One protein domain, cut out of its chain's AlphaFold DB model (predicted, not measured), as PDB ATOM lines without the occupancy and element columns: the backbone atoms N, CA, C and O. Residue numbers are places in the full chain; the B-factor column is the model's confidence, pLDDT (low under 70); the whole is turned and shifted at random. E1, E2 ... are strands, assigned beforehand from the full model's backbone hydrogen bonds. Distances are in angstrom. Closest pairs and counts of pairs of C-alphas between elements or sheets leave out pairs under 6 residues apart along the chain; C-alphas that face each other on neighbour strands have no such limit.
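This is residues 40 to 208 of the 216 residues of an uncharacterized protein of Aegilops tauschii (UniProt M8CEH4). This is one broad single-layer sheet of ten long strands side by side, folded back and forth in a zigzag from E1 at one edge to E10 at the other, flat in outline but twisted. It stays open as a slab, with no named helix over either face, and the strands run roughly along its longest axis, shortening toward the E10 edge. The printed part has 169 residues with ten named strands, E1 to E10; the order across the sheet is the order along the chain, all antiparallel, and the class is all strand. The whole is loose, with a radius of gyration of the C-alphas of 21.4 A, and spans 66 by 47 by 19 A.

The printed part begins with E1, residues 40 to 53, whose first C-alpha, of Ser 40, is at (-26.067, 54.720, 42.414); it is 41.9 A long from first to last C-alpha. E2, residues 58 to 74, measures 51.3 A, and E3, residues 77 to 93, measures 52.4 A. E4, residues 97 to 111, is 46.3 A long. E5, residues 117 to 133, begins at C-alpha 117 at (-12.329, 67.685, 37.968) and is 49.8 A long. E6, residues 138 to 152, measures 46.9 A, and E7, residues 156 to 171, measures 49.8 A. The last three strands are E8, residues 174 to 185, 37.2 A; E9, residues 189 to 197, 27.3 A; and E10, residues 200 to 207, 21.2 A. E10 ends at C-alpha 207 at (21.570, 53.435, 44.705).

The ten strands form a meander, each strand after the first the antiparallel neighbour of the one before, and each two that follow each other are a hairpin. E1 is an edge strand and runs antiparallel to E2 at 176 degrees between their directions, with N 44 and O 67 at 2.8 A, within hydrogen-bond range. E2 and E3 stand at 172 degrees, with N 66 and O 85 at 2.8 A. E3 and E4, also at 172 degrees, have N 86 and O 105 at 2.8 A. Between E4 and E5, at 174 degrees, N 104 and O 125 are 2.8 A apart. E5 and E6, at 176 degrees, have N 126 and O 145 at 2.7 A. E6 and E7, at 174 degrees, have N 146 and O 162 at 2.8 A. E7 and E8, at 176 degrees, have N 163 and O 182 at 2.7 A. E8 and E9, at 177 degrees, have N 179 and O 194 at 2.8 A. E10, the other edge strand, stands at 168 degrees to E9, with N 193 and O 205 at 2.8 A. Strands farther from each other across the sheet are apart, for instance E1 and E10, E2 and E6, and E5 and E8. From edge to edge the strands' lines turn by 48 degrees, and the way across the sheet turns by 20 degrees.

The C-alphas farthest apart are those of Ala 114 and Ala 173, at 66.5 A, and the first and last printed C-alphas, of Ser 40 and Glu 208, are 45.5 A apart. The sheet's C-alphas lie up to 9.7 A off the best plane through them. The printed part has no cut, its nine links between strands are tight, and no link is long. The mean pLDDT of the printed part is 87.6; residues 40 to 41, residue 43 and residues 46 to 56 are under 70, and E1 has a mean of 62.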
ATOM      1  N   SER A  40     -25.332  55.070  43.632       59.91
ATOM      2  CA  SER A  40     -26.067  54.720  42.414       59.91
ATOM      3  C   SER A  40     -25.148  54.888  41.207       59.91
ATOM      4  O   SER A  40     -24.448  55.897  41.085       59.91
ATOM      5  N   GLY A  41     -25.102  53.876  40.340       61.59
ATOM      6  CA  GLY A  41     -24.192  53.844  39.200       61.59
ATOM      7  C   GLY A  41     -24.474  52.708  38.219       61.59
ATOM      8  O   GLY A  41     -25.199  51.763  38.527       61.59
ATOM      9  N   ARG A  42     -23.894  52.818  37.021       72.31
ATOM     10  CA  ARG A  42     -23.932  51.813  35.953       72.31
ATOM     11  C   ARG A  42     -22.531  51.252  35.729       72.31
ATOM     12  O   ARG A  42     -21.557  52.001  35.724       72.31
ATOM     13  N   CYS A  43     -22.447  49.944  35.514       68.12
ATOM     14  CA  CYS A  43     -21.220  49.249  35.128       68.12
ATOM     15  C   CYS A  43     -21.412  48.625  33.748       68.12
ATOM     16  O   CYS A  43     -22.451  48.015  33.488       68.12
ATOM     17  N   VAL A  44     -20.412  48.760  32.883       76.69
ATOM     18  CA  VAL A  44     -20.384  48.173  31.543       76.69
ATOM     19  C   VAL A  44     -19.060  47.439  31.375       76.69
ATOM     20  O   VAL A  44     -17.996  48.023  31.578       76.69
ATOM     21  N   ALA A  45     -19.130  46.166  31.000       70.06
ATOM     22  CA  ALA A  45     -17.980  45.383  30.574       70.06
ATOM     23  C   ALA A  45     -18.135  45.066  29.085       70.06
ATOM     24  O   ALA A  45     -19.182  44.575  28.665       70.06
ATOM     25  N   ALA A  46     -17.107  45.376  28.306       68.81
ATOM     26  CA  ALA A  46     -17.000  45.036  26.901       68.81
ATOM     27  C   ALA A  46     -15.799  44.107  26.726       68.81
ATOM     28  O   ALA A  46     -14.675  44.445  27.104       68.81
ATOM     29  N   ASP A  47     -16.049  42.938  26.149       66.00
ATOM     30  CA  ASP A  47     -15.016  41.961  25.832       66.00
ATOM     31  C   ASP A  47     -14.812  41.972  24.313       66.00
ATOM     32  O   ASP A  47     -15.783  41.899  23.555       66.00
ATOM     33  N   HIS A  48     -13.564  42.052  23.852       55.75
ATOM     34  CA  HIS A  48     -13.251  41.848  22.440       55.75
ATOM     35  C   HIS A  48     -12.629  40.456  22.278       55.75
ATOM     36  O   HIS A  48     -11.597  40.139  22.875       55.75
ATOM     37  N   LEU A  49     -13.310  39.609  21.497       54.97
ATOM     38  CA  LEU A  49     -13.089  38.162  21.388       54.97
ATOM     39  C   LEU A  49     -11.628  37.754  21.131       54.97
ATOM     40  O   LEU A  49     -10.924  38.379  20.333       54.97
ATOM     41  N   LEU A  50     -11.246  36.626  21.748       53.81
ATOM     42  CA  LEU A  50     -10.020  35.875  21.479       53.81
ATOM     43  C   LEU A  50      -9.842  35.651  19.972       53.81
ATOM     44  O   LEU A  50     -10.625  34.940  19.342       53.81
ATOM     45  N   ARG A  51      -8.768  36.197  19.400       58.72
ATOM     46  CA  ARG A  51      -8.242  35.736  18.110       58.72
ATOM     47  C   ARG A  51      -7.084  34.797  18.409       58.72
ATOM     48  O   ARG A  51      -6.010  35.245  18.799       58.72
ATOM     49  N   ALA A  52      -7.326  33.502  18.253       51.75
ATOM     50  CA  ALA A  52      -6.298  32.474  18.321       51.75
ATOM     51  C   ALA A  52      -6.193  31.814  16.945       51.75
ATOM     52  O   ALA A  52      -7.175  31.272  16.437       51.75
ATOM     53  N   ARG A  53      -5.012  31.871  16.325       49.28
ATOM     54  CA  ARG A  53      -4.712  31.085  15.122       49.28
ATOM     55  C   ARG A  53      -3.818  29.919  15.537       49.28
ATOM     56  O   ARG A  53      -2.688  30.131  15.968       49.28
ATOM     57  N   ALA A  54      -4.344  28.699  15.448       50.47
ATOM     58  CA  ALA A  54      -3.625  27.473  15.779       50.47
ATOM     59  C   ALA A  54      -2.738  27.039  14.599       50.47
ATOM     60  O   ALA A  54      -3.152  26.287  13.721       50.47
ATOM     61  N   THR A  55      -1.525  27.577  14.524       56.53
ATOM     62  CA  THR A  55      -0.431  27.097  13.658       56.53
ATOM     63  C   THR A  55       0.865  27.650  14.240       56.53
ATOM     64  O   THR A  55       0.822  28.761  14.747       56.53
ATOM     65  N   ALA A  56       1.983  26.918  14.237       57.69
ATOM     66  CA  ALA A  56       3.249  27.455  14.746       57.69
ATOM     67  C   ALA A  56       3.852  28.453  13.734       57.69
ATOM     68  O   ALA A  56       3.975  28.092  12.560       57.69
ATOM     69  N   PRO A  57       4.241  29.675  14.150       71.94
ATOM     70  CA  PRO A  57       4.071  30.276  15.481       71.94
ATOM     71  C   PRO A  57       2.620  30.707  15.762       71.94
ATOM     72  O   PRO A  57       1.996  31.386  14.942       71.94
ATOM     73  N   SER A  58       2.089  30.330  16.933       84.88
ATOM     74  CA  SER A  58       0.712  30.650  17.320       84.88
ATOM     75  C   SER A  58       0.675  31.975  18.069       84.88
ATOM     76  O   SER A  58       1.507  32.253  18.935       84.88
ATOM     77  N   ARG A  59      -0.292  32.819  17.714       90.38
ATOM     78  CA  ARG A  59      -0.531  34.096  18.384       90.38
ATOM     79  C   ARG A  59      -1.930  34.108  18.969       90.38
ATOM     80  O   ARG A  59      -2.897  33.795  18.269       90.38
ATOM     81  N   THR A  60      -2.007  34.488  20.236       91.19
ATOM     82  CA  THR A  60      -3.245  34.608  20.996       91.19
ATOM     83  C   THR A  60      -3.325  36.011  21.556       91.19
ATOM     84  O   THR A  60      -2.473  36.413  22.344       91.19
ATOM     85  N   THR A  61      -4.367  36.738  21.171       92.19
ATOM     86  CA  THR A  61      -4.655  38.067  21.711       92.19
ATOM     87  C   THR A  61      -6.022  38.075  22.375       92.19
ATOM     88  O   THR A  61      -6.974  37.527  21.811       92.19
ATOM     89  N   ALA A  62      -6.139  38.731  23.523       89.56
ATOM     90  CA  ALA A  62      -7.409  38.977  24.196       89.56
ATOM     91  C   ALA A  62      -7.425  40.407  24.736       89.56
ATOM     92  O   ALA A  62      -6.394  40.899  25.183       89.56
ATOM     93  N   SER A  63      -8.578  41.069  24.706       90.19
ATOM     94  CA  SER A  63      -8.722  42.375  25.348       90.19
ATOM     95  C   SER A  63     -10.070  42.506  26.039       90.19
ATOM     96  O   SER A  63     -11.076  41.928  25.617       90.19
ATOM     97  N   ARG A  64     -10.072  43.246  27.142       89.62
ATOM     98  CA  ARG A  64     -11.245  43.481  27.972       89.62
ATOM     99  C   ARG A  64     -11.237  44.902  28.488       89.62
ATOM    100  O   ARG A  64     -10.239  45.355  29.034       89.62
ATOM    101  N   GLN A  65     -12.378  45.565  28.395       91.00
ATOM    102  CA  GLN A  65     -12.598  46.876  28.980       91.00
ATOM    103  C   GLN A  65     -13.744  46.809  29.983       91.00
ATOM    104  O   GLN A  65     -14.853  46.387  29.669       91.00
ATOM    105  N   VAL A  66     -13.485  47.270  31.198       89.88
ATOM    106  CA  VAL A  66     -14.480  47.435  32.254       89.88
ATOM    107  C   VAL A  66     -14.574  48.917  32.574       89.88
ATOM    108  O   VAL A  66     -13.566  49.594  32.753       89.88
ATOM    109  N   SER A  67     -15.789  49.440  32.640       90.56
ATOM    110  CA  SER A  67     -16.038  50.820  33.038       90.56
ATOM    111  C   SER A  67     -17.196  50.893  34.019       90.56
ATOM    112  O   SER A  67     -18.158  50.126  33.936       90.56
ATOM    113  N   ALA A  68     -17.091  51.809  34.969       88.69
ATOM    114  CA  ALA A  68     -18.111  52.066  35.963       88.69
ATOM    115  C   ALA A  68     -18.251  53.571  36.165       88.69
ATOM    116  O   ALA A  68     -17.263  54.272  36.384       88.69
ATOM    117  N   THR A  69     -19.488  54.051  36.133       88.94
ATOM    118  CA  THR A  69     -19.826  55.439  36.442       88.94
ATOM    119  C   THR A  69     -20.893  55.458  37.514       88.94
ATOM    120  O   THR A  69     -21.928  54.803  37.384       88.94
ATOM    121  N   GLY A  70     -20.668  56.226  38.569       87.81
ATOM    122  CA  GLY A  70     -21.647  56.411  39.631       87.81
ATOM    123  C   GLY A  70     -21.359  57.658  40.440       87.81
ATOM    124  O   GLY A  70     -20.310  58.275  40.280       87.81
ATOM    125  N   TRP A  71     -22.282  58.034  41.317       84.62
ATOM    126  CA  TRP A  71     -22.090  59.172  42.208       84.62
ATOM    127  C   TRP A  71     -22.033  58.740  43.669       84.62
ATOM    128  O   TRP A  71     -22.609  57.726  44.070       84.62
ATOM    129  N   VAL A  72     -21.322  59.535  44.462       83.50
ATOM    130  CA  VAL A  72     -21.246  59.413  45.917       83.50
ATOM    131  C   VAL A  72     -21.600  60.752  46.551       83.50
ATOM    132  O   VAL A  72     -21.168  61.809  46.087       83.50
ATOM    133  N   LYS A  73     -22.405  60.722  47.616       80.56
ATOM    134  CA  LYS A  73     -22.741  61.925  48.383       80.56
ATOM    135  C   LYS A  73     -21.539  62.356  49.227       80.56
ATOM    136  O   LYS A  73     -20.938  61.525  49.904       80.56
ATOM    137  N   SER A  74     -21.208  63.643  49.213       75.81
ATOM    138  CA  SER A  74     -20.139  64.227  50.031       75.81
ATOM    139  C   SER A  74     -20.575  65.553  50.659       75.81
ATOM    140  O   SER A  74     -21.620  66.103  50.306       75.81
ATOM    141  N   SER A  75     -19.752  66.102  51.554       77.12
ATOM    142  CA  SER A  75     -19.937  67.453  52.103       77.12
ATOM    143  C   SER A  75     -19.857  68.563  51.045       77.12
ATOM    144  O   SER A  75     -20.341  69.660  51.290       77.12
ATOM    145  N   TYR A  76     -19.284  68.277  49.872       71.31
ATOM    146  CA  TYR A  76     -19.178  69.192  48.730       71.31
ATOM    147  C   TYR A  76     -20.285  68.960  47.684       71.31
ATOM    148  O   TYR A  76     -20.190  69.432  46.557       71.31
ATOM    149  N   GLY A  77     -21.330  68.203  48.038       79.69
ATOM    150  CA  GLY A  77     -22.381  67.773  47.117       79.69
ATOM    151  C   GLY A  77     -22.116  66.390  46.520       79.69
ATOM    152  O   GLY A  77     -21.287  65.618  47.015       79.69
ATOM    153  N   ASN A  78     -22.866  66.049  45.472       85.06
ATOM    154  CA  ASN A  78     -22.728  64.766  44.788       85.06
ATOM    155  C   ASN A  78     -21.495  64.790  43.880       85.06
ATOM    156  O   ASN A  78     -21.388  65.634  42.993       85.06
ATOM    157  N   ILE A  79     -20.587  63.841  44.095       83.94
ATOM    158  CA  ILE A  79     -19.381  63.669  43.286       83.94
ATOM    159  C   ILE A  79     -19.597  62.472  42.374       83.94
ATOM    160  O   ILE A  79     -19.790  61.351  42.852       83.94
ATOM    161  N   THR A  80     -19.523  62.701  41.072       87.94
ATOM    162  CA  THR A  80     -19.530  61.648  40.061       87.94
ATOM    163  C   THR A  80     -18.127  61.071  39.933       87.94
ATOM    164  O   THR A  80     -17.142  61.799  39.850       87.94
ATOM    165  N   ARG A  81     -18.021  59.747  39.931       88.62
ATOM    166  CA  ARG A  81     -16.786  59.005  39.698       88.62
ATOM    167  C   ARG A  81     -16.932  58.146  38.458       88.62
ATOM    168  O   ARG A  81     -17.866  57.351  38.364       88.62
ATOM    169  N   ASN A  82     -15.956  58.271  37.573       90.69
ATOM    170  CA  ASN A  82     -15.773  57.416  36.415       90.69
ATOM    171  C   ASN A  82     -14.512  56.592  36.639       90.69
ATOM    172  O   ASN A  82     -13.438  57.156  36.839       90.69
ATOM    173  N   ALA A  83     -14.651  55.274  36.615       90.62
ATOM    174  CA  ALA A  83     -13.551  54.331  36.666       90.62
ATOM    175  C   ALA A  83     -13.519  53.535  35.364       90.62
ATOM    176  O   ALA A  83     -14.550  53.048  34.899       90.62
ATOM    177  N   THR A  84     -12.340  53.392  34.780       92.75
ATOM    178  CA  THR A  84     -12.094  52.571  33.601       92.75
ATOM    179  C   THR A  84     -10.919  51.652  33.873       92.75
ATOM    180  O   THR A  84      -9.953  52.037  34.528       92.75
ATOM    181  N   GLN A  85     -11.000  50.429  33.374       92.94
ATOM    182  CA  GLN A  85      -9.909  49.478  33.395       92.94
ATOM    183  C   GLN A  85      -9.877  48.733  32.067       92.94
ATOM    184  O   GLN A  85     -10.886  48.158  31.662       92.94
ATOM    185  N   THR A  86      -8.743  48.753  31.382       93.50
ATOM    186  CA  THR A  86      -8.511  47.935  30.193       93.50
ATOM    187  C   THR A  86      -7.447  46.901  30.496       93.50
ATOM    188  O   THR A  86      -6.513  47.157  31.255       93.50
ATOM    189  N   PHE A  87      -7.612  45.726  29.913       93.31
ATOM    190  CA  PHE A  87      -6.665  44.631  29.961       93.31
ATOM    191  C   PHE A  87      -6.430  44.167  28.540       93.31
ATOM    192  O   PHE A  87      -7.380  43.792  27.859       93.31
ATOM    193  N   ASP A  88      -5.175  44.150  28.131       94.50
ATOM    194  CA  ASP A  88      -4.731  43.675  26.836       94.50
ATOM    195  C   ASP A  88      -3.720  42.560  27.062       94.50
ATOM    196  O   ASP A  88      -2.753  42.709  27.807       94.50
ATOM    197  N   PHE A  89      -3.963  41.421  26.440       94.06
ATOM    198  CA  PHE A  89      -3.107  40.252  26.489       94.06
ATOM    199  C   PHE A  89      -2.637  39.941  25.077       94.06
ATOM    200  O   PHE A  89      -3.457  39.789  24.167       94.06
ATOM    201  N   ASP A  90      -1.329  39.804  24.906       94.44
ATOM    202  CA  ASP A  90      -0.711  39.335  23.672       94.44
ATOM    203  C   ASP A  90       0.302  38.252  24.016       94.44
ATOM    204  O   ASP A  90       1.184  38.451  24.852       94.44
ATOM    205  N   ASN A  91       0.154  37.094  23.390       93.75
ATOM    206  CA  ASN A  91       1.072  35.983  23.534       93.75
ATOM    207  C   ASN A  91       1.435  35.429  22.165       93.75
ATOM    208  O   ASN A  91       0.562  35.008  21.402       93.75
ATOM    209  N   THR A  92       2.732  35.345  21.899       93.19
ATOM    210  CA  THR A  92       3.292  34.624  20.759       93.19
ATOM    211  C   THR A  92       4.068  33.418  21.263       93.19
ATOM    212  O   THR A  92       5.010  33.572  22.042       93.19
ATOM    213  N   ASN A  93       3.686  32.233  20.797       91.12
ATOM    214  CA  ASN A  93       4.377  30.986  21.080       91.12
ATOM    215  C   ASN A  93       4.995  30.435  19.785       91.12
ATOM    216  O   ASN A  93       4.292  30.104  18.828       91.12
ATOM    217  N   ALA A  94       6.321  30.346  19.771       89.94
ATOM    218  CA  ALA A  94       7.130  29.821  18.679       89.94
ATOM    219  C   ALA A  94       7.908  28.562  19.113       89.94
ATOM    220  O   ALA A  94       9.081  28.411  18.780       89.94
ATOM    221  N   GLY A  95       7.271  27.675  19.886       84.81
ATOM    222  CA  GLY A  95       7.852  26.411  20.347       84.81
ATOM    223  C   GLY A  95       8.828  26.619  21.500       84.81
ATOM    224  O   GLY A  95       8.452  26.503  22.661       84.81
ATOM    225  N   GLU A  96      10.070  26.967  21.175       89.50
ATOM    226  CA  GLU A  96      11.143  27.223  22.149       89.50
ATOM    227  C   GLU A  96      11.062  28.628  22.761       89.50
ATOM    228  O   GLU A  96      11.677  28.899  23.791       89.50
ATOM    229  N   LYS A  97      10.282  29.527  22.145       93.19
ATOM    230  CA  LYS A  97      10.146  30.923  22.568       93.19
ATOM    231  C   LYS A  97       8.704  31.272  22.892       93.19
ATOM    232  O   LYS A  97       7.826  31.155  22.035       93.19
ATOM    233  N   VAL A  98       8.480  31.769  24.102       94.75
ATOM    234  CA  VAL A  98       7.213  32.380  24.513       94.75
ATOM    235  C   VAL A  98       7.472  33.843  24.817       94.75
ATOM    236  O   VAL A  98       8.356  34.174  25.602       94.75
ATOM    237  N   ASN A  99       6.694  34.715  24.194       95.31
ATOM    238  CA  ASN A  99       6.669  36.136  24.498       95.31
ATOM    239  C   ASN A  99       5.223  36.510  24.798       95.31
ATOM    240  O   ASN A  99       4.382  36.548  23.900       95.31
ATOM    241  N   GLN A 100       4.960  36.723  26.079       95.38
ATOM    242  CA  GLN A 100       3.667  37.079  26.619       95.38
ATOM    243  C   GLN A 100       3.770  38.453  27.267       95.38
ATOM    244  O   GLN A 100       4.662  38.713  28.069       95.38
ATOM    245  N   THR A 101       2.824  39.331  26.968       96.19
ATOM    246  CA  THR A 101       2.686  40.614  27.651       96.19
ATOM    247  C   THR A 101       1.227  40.837  28.012       96.19
ATOM    248  O   THR A 101       0.355  40.820  27.144       96.19
ATOM    249  N   THR A 102       0.977  41.086  29.295       95.50
ATOM    250  CA  THR A 102      -0.304  41.620  29.765       95.50
ATOM    251  C   THR A 102      -0.125  43.098  30.074       95.50
ATOM    252  O   THR A 102       0.738  43.456  30.873       95.50
ATOM    253  N   VAL A 103      -0.922  43.966  29.463       96.75
ATOM    254  CA  VAL A 103      -0.967  45.399  29.759       96.75
ATOM    255  C   VAL A 103      -2.305  45.709  30.410       96.75
ATOM    256  O   VAL A 103      -3.354  45.374  29.872       96.75
ATOM    257  N   ALA A 104      -2.272  46.343  31.574       94.94
ATOM    258  CA  ALA A 104      -3.449  46.846  32.254       94.94
ATOM    259  C   ALA A 104      -3.376  48.372  32.331       94.94
ATOM    260  O   ALA A 104      -2.390  48.924  32.821       94.94
ATOM    261  N   HIS A 105      -4.422  49.056  31.882       95.81
ATOM    262  CA  HIS A 105      -4.598  50.482  32.130       95.81
ATOM    263  C   HIS A 105      -5.761  50.682  33.087       95.81
ATOM    264  O   HIS A 105      -6.801  50.053  32.931       95.81
ATOM    265  N   ALA A 106      -5.611  51.575  34.055       93.25
ATOM    266  CA  ALA A 106      -6.694  51.997  34.926       93.25
ATOM    267  C   ALA A 106      -6.779  53.521  34.949       93.25
ATOM    268  O   ALA A 106      -5.766  54.214  35.055       93.25
ATOM    269  N   GLY A 107      -7.995  54.042  34.854       93.56
ATOM    270  CA  GLY A 107      -8.301  55.459  34.936       93.56
ATOM    271  C   GLY A 107      -9.379  55.698  35.978       93.56
ATOM    272  O   GLY A 107     -10.380  54.987  36.018       93.56
ATOM    273  N   VAL A 108      -9.197  56.711  36.815       91.88
ATOM    274  CA  VAL A 108     -10.231  57.205  37.723       91.88
ATOM    275  C   VAL A 108     -10.326  58.713  37.569       91.88
ATOM    276  O   VAL A 108      -9.321  59.416  37.637       91.88
ATOM    277  N   ALA A 109     -11.541  59.216  37.390       90.81
ATOM    278  CA  ALA A 109     -11.846  60.638  37.397       90.81
ATOM    279  C   ALA A 109     -12.996  60.901  38.366       90.81
ATOM    280  O   ALA A 109     -14.012  60.208  38.329       90.81
ATOM    281  N   ALA A 110     -12.830  61.893  39.235       89.69
ATOM    282  CA  ALA A 110     -13.872  62.369  40.130       89.69
ATOM    283  C   ALA A 110     -14.224  63.812  39.772       89.69
ATOM    284  O   ALA A 110     -13.350  64.679  39.816       89.69
ATOM    285  N   THR A 111     -15.485  64.063  39.440       89.00
ATOM    286  CA  THR A 111     -16.001  65.375  39.041       89.00
ATOM    287  C   THR A 111     -17.204  65.764  39.893       89.00
ATOM    288  O   THR A 111     -17.931  64.889  40.371       89.00
ATOM    289  N   ASP A 112     -17.450  67.056  40.091       83.50
ATOM    290  CA  ASP A 112     -18.734  67.503  40.650       83.50
ATOM    291  C   ASP A 112     -19.850  67.541  39.594       83.50
ATOM    292  O   ASP A 112     -19.685  67.117  38.446       83.50
ATOM    293  N   VAL A 113     -21.006  68.056  40.014       76.19
ATOM    294  CA  VAL A 113     -22.199  68.262  39.186       76.19
ATOM    295  C   VAL A 113     -21.957  69.276  38.060       76.19
ATOM    296  O   VAL A 113     -22.580  69.163  37.009       76.19
ATOM    297  N   ALA A 114     -21.044  70.236  38.247       81.19
ATOM    298  CA  ALA A 114     -20.659  71.211  37.228       81.19
ATOM    299  C   ALA A 114     -19.593  70.668  36.253       81.19
ATOM    300  O   ALA A 114     -19.238  71.347  35.291       81.19
ATOM    301  N   GLY A 115     -19.092  69.446  36.475       77.38
ATOM    302  CA  GLY A 115     -18.059  68.811  35.655       77.38
ATOM    303  C   GLY A 115     -16.629  69.206  36.034       77.38
ATOM    304  O   GLY A 115     -15.692  68.835  35.326       77.38
ATOM    305  N   VAL A 116     -16.432  69.918  37.146       83.56
ATOM    306  CA  VAL A 116     -15.100  70.309  37.620       83.56
ATOM    307  C   VAL A 116     -14.367  69.071  38.123       83.56
ATOM    308  O   VAL A 116     -14.861  68.353  38.994       83.56
ATOM    309  N   LEU A 117     -13.175  68.811  37.579       84.19
ATOM    310  CA  LEU A 117     -12.329  67.685  37.968       84.19
ATOM    311  C   LEU A 117     -11.729  67.927  39.355       84.19
ATOM    312  O   LEU A 117     -10.909  68.818  39.533       84.19
ATOM    313  N   TYR A 118     -12.085  67.101  40.335       85.31
ATOM    314  CA  TYR A 118     -11.497  67.142  41.678       85.31
ATOM    315  C   TYR A 118     -10.219  66.328  41.759       85.31
ATOM    316  O   TYR A 118      -9.246  66.749  42.385       85.31
ATOM    317  N   TYR A 119     -10.249  65.139  41.170       88.19
ATOM    318  CA  TYR A 119      -9.177  64.166  41.272       88.19
ATOM    319  C   TYR A 119      -9.111  63.342  39.999       88.19
ATOM    320  O   TYR A 119     -10.144  62.917  39.475       88.19
ATOM    321  N   SER A 120      -7.894  63.079  39.543       91.00
ATOM    322  CA  SER A 120      -7.639  62.125  38.476       91.00
ATOM    323  C   SER A 120      -6.493  61.207  38.859       91.00
ATOM    324  O   SER A 120      -5.521  61.633  39.483       91.00
ATOM    325  N   MET A 121      -6.630  59.946  38.478       92.94
ATOM    326  CA  MET A 121      -5.581  58.946  38.532       92.94
ATOM    327  C   MET A 121      -5.544  58.202  37.205       92.94
ATOM    328  O   MET A 121      -6.579  57.772  36.698       92.94
ATOM    329  N   GLN A 122      -4.345  58.019  36.679       94.88
ATOM    330  CA  GLN A 122      -4.048  57.133  35.570       94.88
ATOM    331  C   GLN A 122      -2.939  56.186  36.004       94.88
ATOM    332  O   GLN A 122      -1.953  56.606  36.608       94.88
ATOM    333  N   MET A 123      -3.112  54.907  35.710       95.00
ATOM    334  CA  MET A 123      -2.148  53.861  35.999       95.00
ATOM    335  C   MET A 123      -2.001  52.973  34.773       95.00
ATOM    336  O   MET A 123      -2.993  52.590  34.156       95.00
ATOM    337  N   ARG A 124      -0.765  52.626  34.437       96.94
ATOM    338  CA  ARG A 124      -0.441  51.634  33.418       96.94
ATOM    339  C   ARG A 124       0.516  50.629  34.024       96.94
ATOM    340  O   ARG A 124       1.572  51.024  34.503       96.94
ATOM    341  N   GLN A 125       0.150  49.359  33.961       96.44
ATOM    342  CA  GLN A 125       0.954  48.231  34.404       96.44
ATOM    343  C   GLN A 125       1.205  47.304  33.215       96.44
ATOM    344  O   GLN A 125       0.289  46.989  32.460       96.44
ATOM    345  N   SER A 126       2.442  46.866  33.036       97.19
ATOM    346  CA  SER A 126       2.837  45.876  32.044       97.19
ATOM    347  C   SER A 126       3.526  44.716  32.744       97.19
ATOM    348  O   SER A 126       4.451  44.915  33.529       97.19
ATOM    349  N   PHE A 127       3.063  43.508  32.446       96.88
ATOM    350  CA  PHE A 127       3.561  42.252  32.988       96.88
ATOM    351  C   PHE A 127       4.158  41.429  31.841       96.88
ATOM    352  O   PHE A 127       3.462  40.589  31.257       96.88
ATOM    353  N   PRO A 128       5.411  41.707  31.445       96.75
ATOM    354  CA  PRO A 128       6.104  40.896  30.461       96.75
ATOM    355  C   PRO A 128       6.504  39.539  31.048       96.75
ATOM    356  O   PRO A 128       6.964  39.449  32.188       96.75
ATOM    357  N   LEU A 129       6.399  38.500  30.228       96.12
ATOM    358  CA  LEU A 129       6.928  37.164  30.457       96.12
ATOM    359  C   LEU A 129       7.571  36.667  29.160       96.12
ATOM    360  O   LEU A 129       6.917  36.525  28.130       96.12
ATOM    361  N   PHE A 130       8.855  36.358  29.241       96.12
ATOM    362  CA  PHE A 130       9.651  35.810  28.159       96.12
ATOM    363  C   PHE A 130      10.251  34.483  28.603       96.12
ATOM    364  O   PHE A 130      10.925  34.415  29.632       96.12
ATOM    365  N   LEU A 131      10.033  33.443  27.813       95.50
ATOM    366  CA  LEU A 131      10.692  32.151  27.936       95.50
ATOM    367  C   LEU A 131      11.505  31.928  26.667       95.50
ATOM    368  O   LEU A 131      10.969  32.069  25.570       95.50
ATOM    369  N   ASP A 132      12.772  31.576  26.829       94.88
ATOM    370  CA  ASP A 132      13.645  31.144  25.744       94.88
ATOM    371  C   ASP A 132      14.304  29.832  26.168       94.88
ATOM    372  O   ASP A 132      15.138  29.809  27.077       94.88
ATOM    373  N   SER A 133      13.843  28.732  25.581       91.88
ATOM    374  CA  SER A 133      14.314  27.377  25.840       91.88
ATOM    375  C   SER A 133      15.244  26.950  24.713       91.88
ATOM    376  O   SER A 133      14.828  26.237  23.805       91.88
ATOM    377  N   GLY A 134      16.498  27.395  24.771       88.56
ATOM    378  CA  GLY A 134      17.537  26.934  23.856       88.56
ATOM    379  C   GLY A 134      18.060  25.538  24.227       88.56
ATOM    380  O   GLY A 134      17.785  25.047  25.324       88.56
ATOM    381  N   PRO A 135      18.859  24.910  23.348       84.12
ATOM    382  CA  PRO A 135      19.388  23.559  23.565       84.12
ATOM    383  C   PRO A 135      20.275  23.449  24.816       84.12
ATOM    384  O   PRO A 135      20.193  22.461  25.539       84.12
ATOM    385  N   ASP A 136      21.069  24.484  25.104       87.75
ATOM    386  CA  ASP A 136      22.040  24.480  26.208       87.75
ATOM    387  C   ASP A 136      21.605  25.335  27.407       87.75
ATOM    388  O   ASP A 136      22.195  25.258  28.488       87.75
ATOM    389  N   GLN A 137      20.594  26.187  27.218       90.69
ATOM    390  CA  GLN A 137      20.205  27.186  28.201       90.69
ATOM    391  C   GLN A 137      18.710  27.486  28.146       90.69
ATOM    392  O   GLN A 137      18.175  27.870  27.107       90.69
ATOM    393  N   VAL A 138      18.066  27.440  29.311       94.44
ATOM    394  CA  VAL A 138      16.697  27.924  29.497       94.44
ATOM    395  C   VAL A 138      16.744  29.246  30.243       94.44
ATOM    396  O   VAL A 138      17.309  29.338  31.335       94.44
ATOM    397  N   THR A 139      16.150  30.283  29.660       95.00
ATOM    398  CA  THR A 139      16.034  31.610  30.265       95.00
ATOM    399  C   THR A 139      14.569  31.974  30.456       95.00
ATOM    400  O   THR A 139      13.790  31.955  29.507       95.00
ATOM    401  N   VAL A 140      14.211  32.385  31.672       96.50
ATOM    402  CA  VAL A 140      12.901  32.965  31.981       96.50
ATOM    403  C   VAL A 140      13.114  34.399  32.432       96.50
ATOM    404  O   VAL A 140      13.830  34.653  33.397       96.50
ATOM    405  N   THR A 141      12.496  35.352  31.746       96.94
ATOM    406  CA  THR A 141      12.479  36.757  32.160       96.94
ATOM    407  C   THR A 141      11.047  37.178  32.410       96.94
ATOM    408  O   THR A 141      10.209  37.052  31.529       96.94
ATOM    409  N   HIS A 142      10.757  37.698  33.592       96.50
ATOM    410  CA  HIS A 142       9.461  38.290  33.897       96.50
ATOM    411  C   HIS A 142       9.646  39.601  34.647       96.50
ATOM    412  O   HIS A 142      10.724  39.895  35.169       96.50
ATOM    413  N   GLY A 143       8.602  40.417  34.685       96.25
ATOM    414  CA  GLY A 143       8.690  41.697  35.357       96.25
ATOM    415  C   GLY A 143       7.359  42.392  35.551       96.25
ATOM    416  O   GLY A 143       6.299  41.881  35.200       96.25
ATOM    417  N   LEU A 144       7.470  43.585  36.117       96.31
ATOM    418  CA  LEU A 144       6.410  44.566  36.255       96.31
ATOM    419  C   LEU A 144       6.983  45.913  35.827       96.31
ATOM    420  O   LEU A 144       8.014  46.330  36.348       96.31
ATOM    421  N   GLU A 145       6.315  46.591  34.909       96.56
ATOM    422  CA  GLU A 145       6.542  47.999  34.616       96.56
ATOM    423  C   GLU A 145       5.259  48.766  34.900       96.56
ATOM    424  O   GLU A 145       4.233  48.550  34.262       96.56
ATOM    425  N   GLU A 146       5.317  49.644  35.884       95.88
ATOM    426  CA  GLU A 146       4.200  50.423  36.372       95.88
ATOM    427  C   GLU A 146       4.513  51.909  36.256       95.88
ATOM    428  O   GLU A 146       5.616  52.370  36.558       95.88
ATOM    429  N   THR A 147       3.511  52.665  35.825       95.12
ATOM    430  CA  THR A 147       3.508  54.124  35.848       95.12
ATOM    431  C   THR A 147       2.181  54.590  36.414       95.12
ATOM    432  O   THR A 147       1.124  54.096  36.022       95.12
ATOM    433  N   VAL A 148       2.243  55.528  37.350       93.75
ATOM    434  CA  VAL A 148       1.087  56.113  38.020       93.75
ATOM    435  C   VAL A 148       1.219  57.625  37.964       93.75
ATOM    436  O   VAL A 148       2.247  58.185  38.342       93.75
ATOM    437  N   ALA A 149       0.157  58.283  37.525       92.62
ATOM    438  CA  ALA A 149      -0.020  59.720  37.615       92.62
ATOM    439  C   ALA A 149      -1.319  59.984  38.375       92.62
ATOM    440  O   ALA A 149      -2.393  59.605  37.911       92.62
ATOM    441  N   ALA A 150      -1.234  60.601  39.549       90.81
ATOM    442  CA  ALA A 150      -2.402  60.856  40.384       90.81
ATOM    443  C   ALA A 150      -2.330  62.234  41.028       90.81
ATOM    444  O   ALA A 150      -1.288  62.629  41.550       90.81
ATOM    445  N   GLY A 151      -3.432  62.978  41.009       87.56
ATOM    446  CA  GLY A 151      -3.430  64.350  41.489       87.56
ATOM    447  C   GLY A 151      -4.802  64.918  41.770       87.56
ATOM    448  O   GLY A 151      -5.810  64.526  41.178       87.56
ATOM    449  N   ARG A 152      -4.806  65.896  42.673       85.25
ATOM    450  CA  ARG A 152      -5.934  66.794  42.888       85.25
ATOM    451  C   ARG A 152      -5.749  68.026  42.011       85.25
ATOM    452  O   ARG A 152      -4.615  68.453  41.798       85.25
ATOM    453  N   TRP A 153      -6.848  68.634  41.577       79.31
ATOM    454  CA  TRP A 153      -6.807  69.865  40.775       79.31
ATOM    455  C   TRP A 153      -5.897  70.950  41.371       79.31
ATOM    456  O   TRP A 153      -5.135  71.585  40.656       79.31
ATOM    457  N   SER A 154      -5.916  71.111  42.697       78.38
ATOM    458  CA  SER A 154      -5.162  72.155  43.396       78.38
ATOM    459  C   SER A 154      -3.650  71.919  43.496       78.38
ATOM    460  O   SER A 154      -2.922  72.866  43.767       78.38
ATOM    461  N   SER A 155      -3.170  70.678  43.369       80.06
ATOM    462  CA  SER A 155      -1.763  70.320  43.627       80.06
ATOM    463  C   SER A 155      -1.027  69.774  42.404       80.06
ATOM    464  O   SER A 155       0.162  69.484  42.502       80.06
ATOM    465  N   GLY A 156      -1.728  69.583  41.282       79.31
ATOM    466  CA  GLY A 156      -1.201  68.874  40.118       79.31
ATOM    467  C   GLY A 156      -0.991  67.369  40.365       79.31
ATOM    468  O   GLY A 156      -1.144  66.884  41.497       79.31
ATOM    469  N   PRO A 157      -0.694  66.596  39.304       82.56
ATOM    470  CA  PRO A 157      -0.396  65.173  39.408       82.56
ATOM    471  C   PRO A 157       1.006  64.917  39.969       82.56
ATOM    472  O   PRO A 157       1.982  65.548  39.572       82.56
ATOM    473  N   ARG A 158       1.104  63.936  40.867       86.94
ATOM    474  CA  ARG A 158       2.364  63.297  41.249       86.94
ATOM    475  C   ARG A 158       2.586  62.073  40.378       86.94
ATOM    476  O   ARG A 158       1.646  61.327  40.104       86.94
ATOM    477  N   TYR A 159       3.841  61.874  40.003       89.94
ATOM    478  CA  TYR A 159       4.267  60.773  39.153       89.94
ATOM    479  C   TYR A 159       5.062  59.759  39.955       89.94
ATOM    480  O   TYR A 159       5.906  60.132  40.778       89.94
ATOM    481  N   GLN A 160       4.777  58.488  39.700       91.94
ATOM    482  CA  GLN A 160       5.510  57.352  40.234       91.94
ATOM    483  C   GLN A 160       5.715  56.322  39.126       91.94
ATOM    484  O   GLN A 160       4.822  56.091  38.311       91.94
ATOM    485  N   SER A 161       6.880  55.693  39.103       94.00
ATOM    486  CA  SER A 161       7.174  54.555  38.251       94.00
ATOM    487  C   SER A 161       7.861  53.467  39.057       94.00
ATOM    488  O   SER A 161       8.722  53.736  39.892       94.00
ATOM    489  N   LEU A 162       7.475  52.225  38.801       94.69
ATOM    490  CA  LEU A 162       8.101  51.049  39.375       94.69
ATOM    491  C   LEU A 162       8.431  50.091  38.244       94.69
ATOM    492  O   LEU A 162       7.571  49.713  37.458       94.69
ATOM    493  N   ARG A 163       9.686  49.667  38.172       95.56
ATOM    494  CA  ARG A 163      10.150  48.658  37.237       95.56
ATOM    495  C   ARG A 163      10.861  47.556  37.995       95.56
ATOM    496  O   ARG A 163      11.899  47.779  38.609       95.56
ATOM    497  N   ASN A 164      10.310  46.356  37.929       95.69
ATOM    498  CA  ASN A 164      10.924  45.144  38.432       95.69
ATOM    499  C   ASN A 164      11.178  44.207  37.253       95.69
ATOM    500  O   ASN A 164      10.309  44.001  36.409       95.69
ATOM    501  N   THR A 165      12.378  43.654  37.163       96.88
ATOM    502  CA  THR A 165      12.709  42.617  36.194       96.88
ATOM    503  C   THR A 165      13.502  41.532  36.888       96.88
ATOM    504  O   THR A 165      14.528  41.807  37.509       96.88
ATOM    505  N   GLN A 166      13.050  40.296  36.734       96.69
ATOM    506  CA  GLN A 166      13.748  39.107  37.176       96.69
ATOM    507  C   GLN A 166      14.048  38.229  35.970       96.69
ATOM    508  O   GLN A 166      13.149  37.830  35.231       96.69
ATOM    509  N   ARG A 167      15.327  37.911  35.792       96.75
ATOM    510  CA  ARG A 167      15.818  36.983  34.781       96.75
ATOM    511  C   ARG A 167      16.476  35.805  35.476       96.75
ATOM    512  O   ARG A 167      17.489  35.989  36.144       96.75
ATOM    513  N   SER A 168      15.911  34.618  35.323       94.75
ATOM    514  CA  SER A 168      16.550  33.363  35.702       94.75
ATOM    515  C   SER A 168      17.105  32.675  34.463       94.75
ATOM    516  O   SER A 168      16.510  32.719  33.385       94.75
ATOM    517  N   SER A 169      18.259  32.045  34.616       93.94
ATOM    518  CA  SER A 169      18.873  31.237  33.572       93.94
ATOM    519  C   SER A 169      19.438  29.958  34.158       93.94
ATOM    520  O   SER A 169      20.083  30.006  35.206       93.94
ATOM    521  N   VAL A 170      19.232  28.849  33.457       92.62
ATOM    522  CA  VAL A 170      19.781  27.533  33.793       92.62
ATOM    523  C   VAL A 170      20.548  27.017  32.583       92.62
ATOM    524  O   VAL A 170      20.007  27.034  31.481       92.62
ATOM    525  N   ALA A 171      21.791  26.585  32.789       90.62
ATOM    526  CA  ALA A 171      22.654  25.986  31.776       90.62
ATOM    527  C   ALA A 171      23.399  24.792  32.396       90.62
ATOM    528  O   ALA A 171      24.290  24.963  33.235       90.62
ATOM    529  N   GLY A 172      22.995  23.572  32.033       85.69
ATOM    530  CA  GLY A 172      23.492  22.344  32.661       85.69
ATOM    531  C   GLY A 172      23.279  22.339  34.182       85.69
ATOM    532  O   GLY A 172      22.163  22.521  34.660       85.69
ATOM    533  N   ALA A 173      24.360  22.155  34.947       84.19
ATOM    534  CA  ALA A 173      24.344  22.195  36.415       84.19
ATOM    535  C   ALA A 173      24.477  23.617  37.005       84.19
ATOM    536  O   ALA A 173      24.543  23.768  38.222       84.19
ATOM    537  N   SER A 174      24.553  24.656  36.167       88.81
ATOM    538  CA  SER A 174      24.665  26.048  36.606       88.81
ATOM    539  C   SER A 174      23.322  26.757  36.507       88.81
ATOM    540  O   SER A 174      22.600  26.624  35.519       88.81
ATOM    541  N   TRP A 175      22.996  27.558  37.515       90.88
ATOM    542  CA  TRP A 175      21.850  28.456  37.472       90.88
ATOM    543  C   TRP A 175      22.201  29.801  38.092       90.88
ATOM    544  O   TRP A 175      23.077  29.918  38.954       90.88
ATOM    545  N   GLY A 176      21.498  30.834  37.648       94.06
ATOM    546  CA  GLY A 176      21.671  32.186  38.146       94.06
ATOM    547  C   GLY A 176      20.396  32.997  38.025       94.06
ATOM    548  O   GLY A 176      19.525  32.708  37.198       94.06
ATOM    549  N   ILE A 177      20.288  34.009  38.878       94.81
ATOM    550  CA  ILE A 177      19.174  34.951  38.878       94.81
ATOM    551  C   ILE A 177      19.752  36.358  38.855       94.81
ATOM    552  O   ILE A 177      20.701  36.678  39.567       94.81
ATOM    553  N   ARG A 178      19.158  37.224  38.043       96.31
ATOM    554  CA  ARG A 178      19.410  38.657  38.058       96.31
ATOM    555  C   ARG A 178      18.097  39.382  38.292       96.31
ATOM    556  O   ARG A 178      17.164  39.235  37.507       96.31
ATOM    557  N   GLN A 179      18.038  40.151  39.369       96.19
ATOM    558  CA  GLN A 179      16.898  40.977  39.740       96.19
ATOM    559  C   GLN A 179      17.299  42.444  39.651       96.19
ATOM    560  O   GLN A 179      18.342  42.856  40.154       96.19
ATOM    561  N   THR A 180      16.467  43.245  39.002       95.75
ATOM    562  CA  THR A 180      16.628  44.693  38.939       95.75
ATOM    563  C   THR A 180      15.321  45.331  39.364       95.75
ATOM    564  O   THR A 180      14.291  45.131  38.725       95.75
ATOM    565  N   TYR A 181      15.378  46.093  40.448       95.06
ATOM    566  CA  TYR A 181      14.271  46.873  40.971       95.06
ATOM    567  C   TYR A 181      14.613  48.351  40.835       95.06
ATOM    568  O   TYR A 181      15.661  48.791  41.300       95.06
ATOM    569  N   ARG A 182      13.740  49.115  40.192       94.25
ATOM    570  CA  ARG A 182      13.857  50.556  40.028       94.25
ATOM    571  C   ARG A 182      12.537  51.188  40.416       94.25
ATOM    572  O   ARG A 182      11.498  50.823  39.882       94.25
ATOM    573  N   TYR A 183      12.590  52.136  41.324       92.44
ATOM    574  CA  TYR A 183      11.459  52.939  41.730       92.44
ATOM    575  C   TYR A 183      11.817  54.404  41.530       92.44
ATOM    576  O   TYR A 183      12.903  54.846  41.900       92.44
ATOM    577  N   GLU A 184      10.906  55.160  40.944       91.50
ATOM    578  CA  GLU A 184      11.039  56.590  40.730       91.50
ATOM    579  C   GLU A 184       9.766  57.273  41.195       91.50
ATOM    580  O   GLU A 184       8.661  56.863  40.854       91.50
ATOM    581  N   ALA A 185       9.918  58.341  41.956       87.62
ATOM    582  CA  ALA A 185       8.853  59.257  42.297       87.62
ATOM    583  C   ALA A 185       9.289  60.682  41.963       87.62
ATOM    584  O   ALA A 185      10.427  60.944  41.576       87.62
ATOM    585  N   THR A 186       8.369  61.622  42.151       83.25
ATOM    586  CA  THR A 186       8.616  63.053  41.924       83.25
ATOM    587  C   THR A 186       9.841  63.571  42.694       83.25
ATOM    588  O   THR A 186      10.614  64.366  42.159       83.25
ATOM    589  N   ASP A 187      10.048  63.069  43.916       82.31
ATOM    590  CA  ASP A 187      11.017  63.629  44.864       82.31
ATOM    591  C   ASP A 187      12.191  62.685  45.187       82.31
ATOM    592  O   ASP A 187      13.212  63.131  45.706       82.31
ATOM    593  N   TRP A 188      12.088  61.392  44.868       81.50
ATOM    594  CA  TRP A 188      13.099  60.387  45.212       81.50
ATOM    595  C   TRP A 188      13.136  59.254  44.199       81.50
ATOM    596  O   TRP A 188      12.188  59.025  43.448       81.50
ATOM    597  N   CYS A 189      14.223  58.495  44.209       88.94
ATOM    598  CA  CYS A 189      14.305  57.265  43.454       88.94
ATOM    599  C   CYS A 189      15.089  56.207  44.228       88.94
ATOM    600  O   CYS A 189      15.805  56.503  45.182       88.94
ATOM    601  N   TYR A 190      14.968  54.968  43.782       91.25
ATOM    602  CA  TYR A 190      15.699  53.852  44.335       91.25
ATOM    603  C   TYR A 190      15.982  52.831  43.241       91.25
ATOM    604  O   TYR A 190      15.099  52.465  42.467       91.25
ATOM    605  N   LEU A 191      17.213  52.351  43.187       93.38
ATOM    606  CA  LEU A 191      17.654  51.290  42.301       93.38
ATOM    607  C   LEU A 191      18.318  50.208  43.147       93.38
ATOM    608  O   LEU A 191      19.200  50.507  43.945       93.38
ATOM    609  N   ARG A 192      17.948  48.949  42.926       94.88
ATOM    610  CA  ARG A 192      18.671  47.792  43.449       94.88
ATOM    611  C   ARG A 192      18.886  46.761  42.357       94.88
ATOM    612  O   ARG A 192      17.959  46.417  41.626       94.88
ATOM    613  N   ASN A 193      20.108  46.266  42.258       94.88
ATOM    614  CA  ASN A 193      20.510  45.234  41.319       94.88
ATOM    615  C   ASN A 193      21.173  44.100  42.093       94.88
ATOM    616  O   ASN A 193      22.219  44.300  42.706       94.88
ATOM    617  N   VAL A 194      20.554  42.925  42.052       96.56
ATOM    618  CA  VAL A 194      21.031  41.728  42.742       96.56
ATOM    619  C   VAL A 194      21.300  40.650  41.706       96.56
ATOM    620  O   VAL A 194      20.432  40.326  40.892       96.56
ATOM    621  N   THR A 195      22.497  40.082  41.740       96.19
ATOM    622  CA  THR A 195      22.865  38.911  40.948       96.19
ATOM    623  C   THR A 195      23.227  37.762  41.870       96.19
ATOM    624  O   THR A 195      23.992  37.911  42.822       96.19
ATOM    625  N   SER A 196      22.685  36.589  41.575       94.69
ATOM    626  CA  SER A 196      23.018  35.348  42.254       94.69
ATOM    627  C   SER A 196      23.455  34.285  41.259       94.69
ATOM    628  O   SER A 196      23.029  34.261  40.100       94.69
ATOM    629  N   SER A 197      24.318  33.397  41.734       94.00
ATOM    630  CA  SER A 197      24.735  32.185  41.043       94.00
ATOM    631  C   SER A 197      24.722  31.041  42.048       94.00
ATOM    632  O   SER A 197      25.222  31.179  43.173       94.00
ATOM    633  N   GLY A 198      24.090  29.929  41.680       89.88
ATOM    634  CA  GLY A 198      23.850  28.835  42.609       89.88
ATOM    635  C   GLY A 198      23.002  29.291  43.802       89.88
ATOM    636  O   GLY A 198      21.898  29.816  43.645       89.88
ATOM    637  N   TYR A 199      23.553  29.120  45.003       87.75
ATOM    638  CA  TYR A 199      22.961  29.563  46.271       87.75
ATOM    639  C   TYR A 199      23.575  30.863  46.815       87.75
ATOM    640  O   TYR A 199      23.234  31.291  47.914       87.75
ATOM    641  N   SER A 200      24.494  31.485  46.072       93.25
ATOM    642  CA  SER A 200      25.274  32.637  46.534       93.25
ATOM    643  C   SER A 200      24.865  33.929  45.830       93.25
ATOM    644  O   SER A 200      24.557  33.931  44.636       93.25
ATOM    645  N   ILE A 201      24.877  35.041  46.568       95.44
ATOM    646  CA  ILE A 201      24.757  36.386  45.997       95.44
ATOM    647  C   ILE A 201      26.151  36.801  45.524       95.44
ATOM    648  O   ILE A 201      27.080  36.864  46.323       95.44
ATOM    649  N   VAL A 202      26.289  37.061  44.226       96.44
ATOM    650  CA  VAL A 202      27.564  37.427  43.592       96.44
ATOM    651  C   VAL A 202      27.730  38.944  43.549       96.44
ATOM    652  O   VAL A 202      28.841  39.446  43.691       96.44
ATOM    653  N   ALA A 203      26.634  39.689  43.386       95.50
ATOM    654  CA  ALA A 203      26.633  41.137  43.534       95.50
ATOM    655  C   ALA A 203      25.295  41.634  44.087       95.50
ATOM    656  O   ALA A 203      24.228  41.148  43.714       95.50
ATOM    657  N   ASP A 204      25.364  42.648  44.943       96.25
ATOM    658  CA  ASP A 204      24.222  43.430  45.406       96.25
ATOM    659  C   ASP A 204      24.642  44.897  45.383       96.25
ATOM    660  O   ASP A 204      25.625  45.288  46.013       96.25
ATOM    661  N   GLN A 205      23.946  45.691  44.580       94.50
ATOM    662  CA  GLN A 205      24.195  47.117  44.434       94.50
ATOM    663  C   GLN A 205      22.889  47.858  44.659       94.50
ATOM    664  O   GLN A 205      21.904  47.596  43.968       94.50
ATOM    665  N   SER A 206      22.896  48.820  45.576       93.25
ATOM    666  CA  SER A 206      21.807  49.770  45.772       93.25
ATOM    667  C   SER A 206      22.269  51.192  45.459       93.25
ATOM    668  O   SER A 206      23.424  51.554  45.679       93.25
ATOM    669  N   SER A 207      21.364  52.006  44.923       87.50
ATOM    670  CA  SER A 207      21.570  53.435  44.705       87.50
ATOM    671  C   SER A 207      20.276  54.191  44.975       87.50
ATOM    672  O   SER A 207      19.219  53.829  44.462       87.50
ATOM    673  N   GLU A 208      20.376  55.269  45.742       82.19
ATOM    674  CA  GLU A 208      19.302  56.251  45.958       82.19
ATOM    675  C   GLU A 208      19.459  57.474  45.034       82.19
ATOM    676  O   GLU A 208      18.628  58.378  45.015       82.19
TER     677      GLU A 208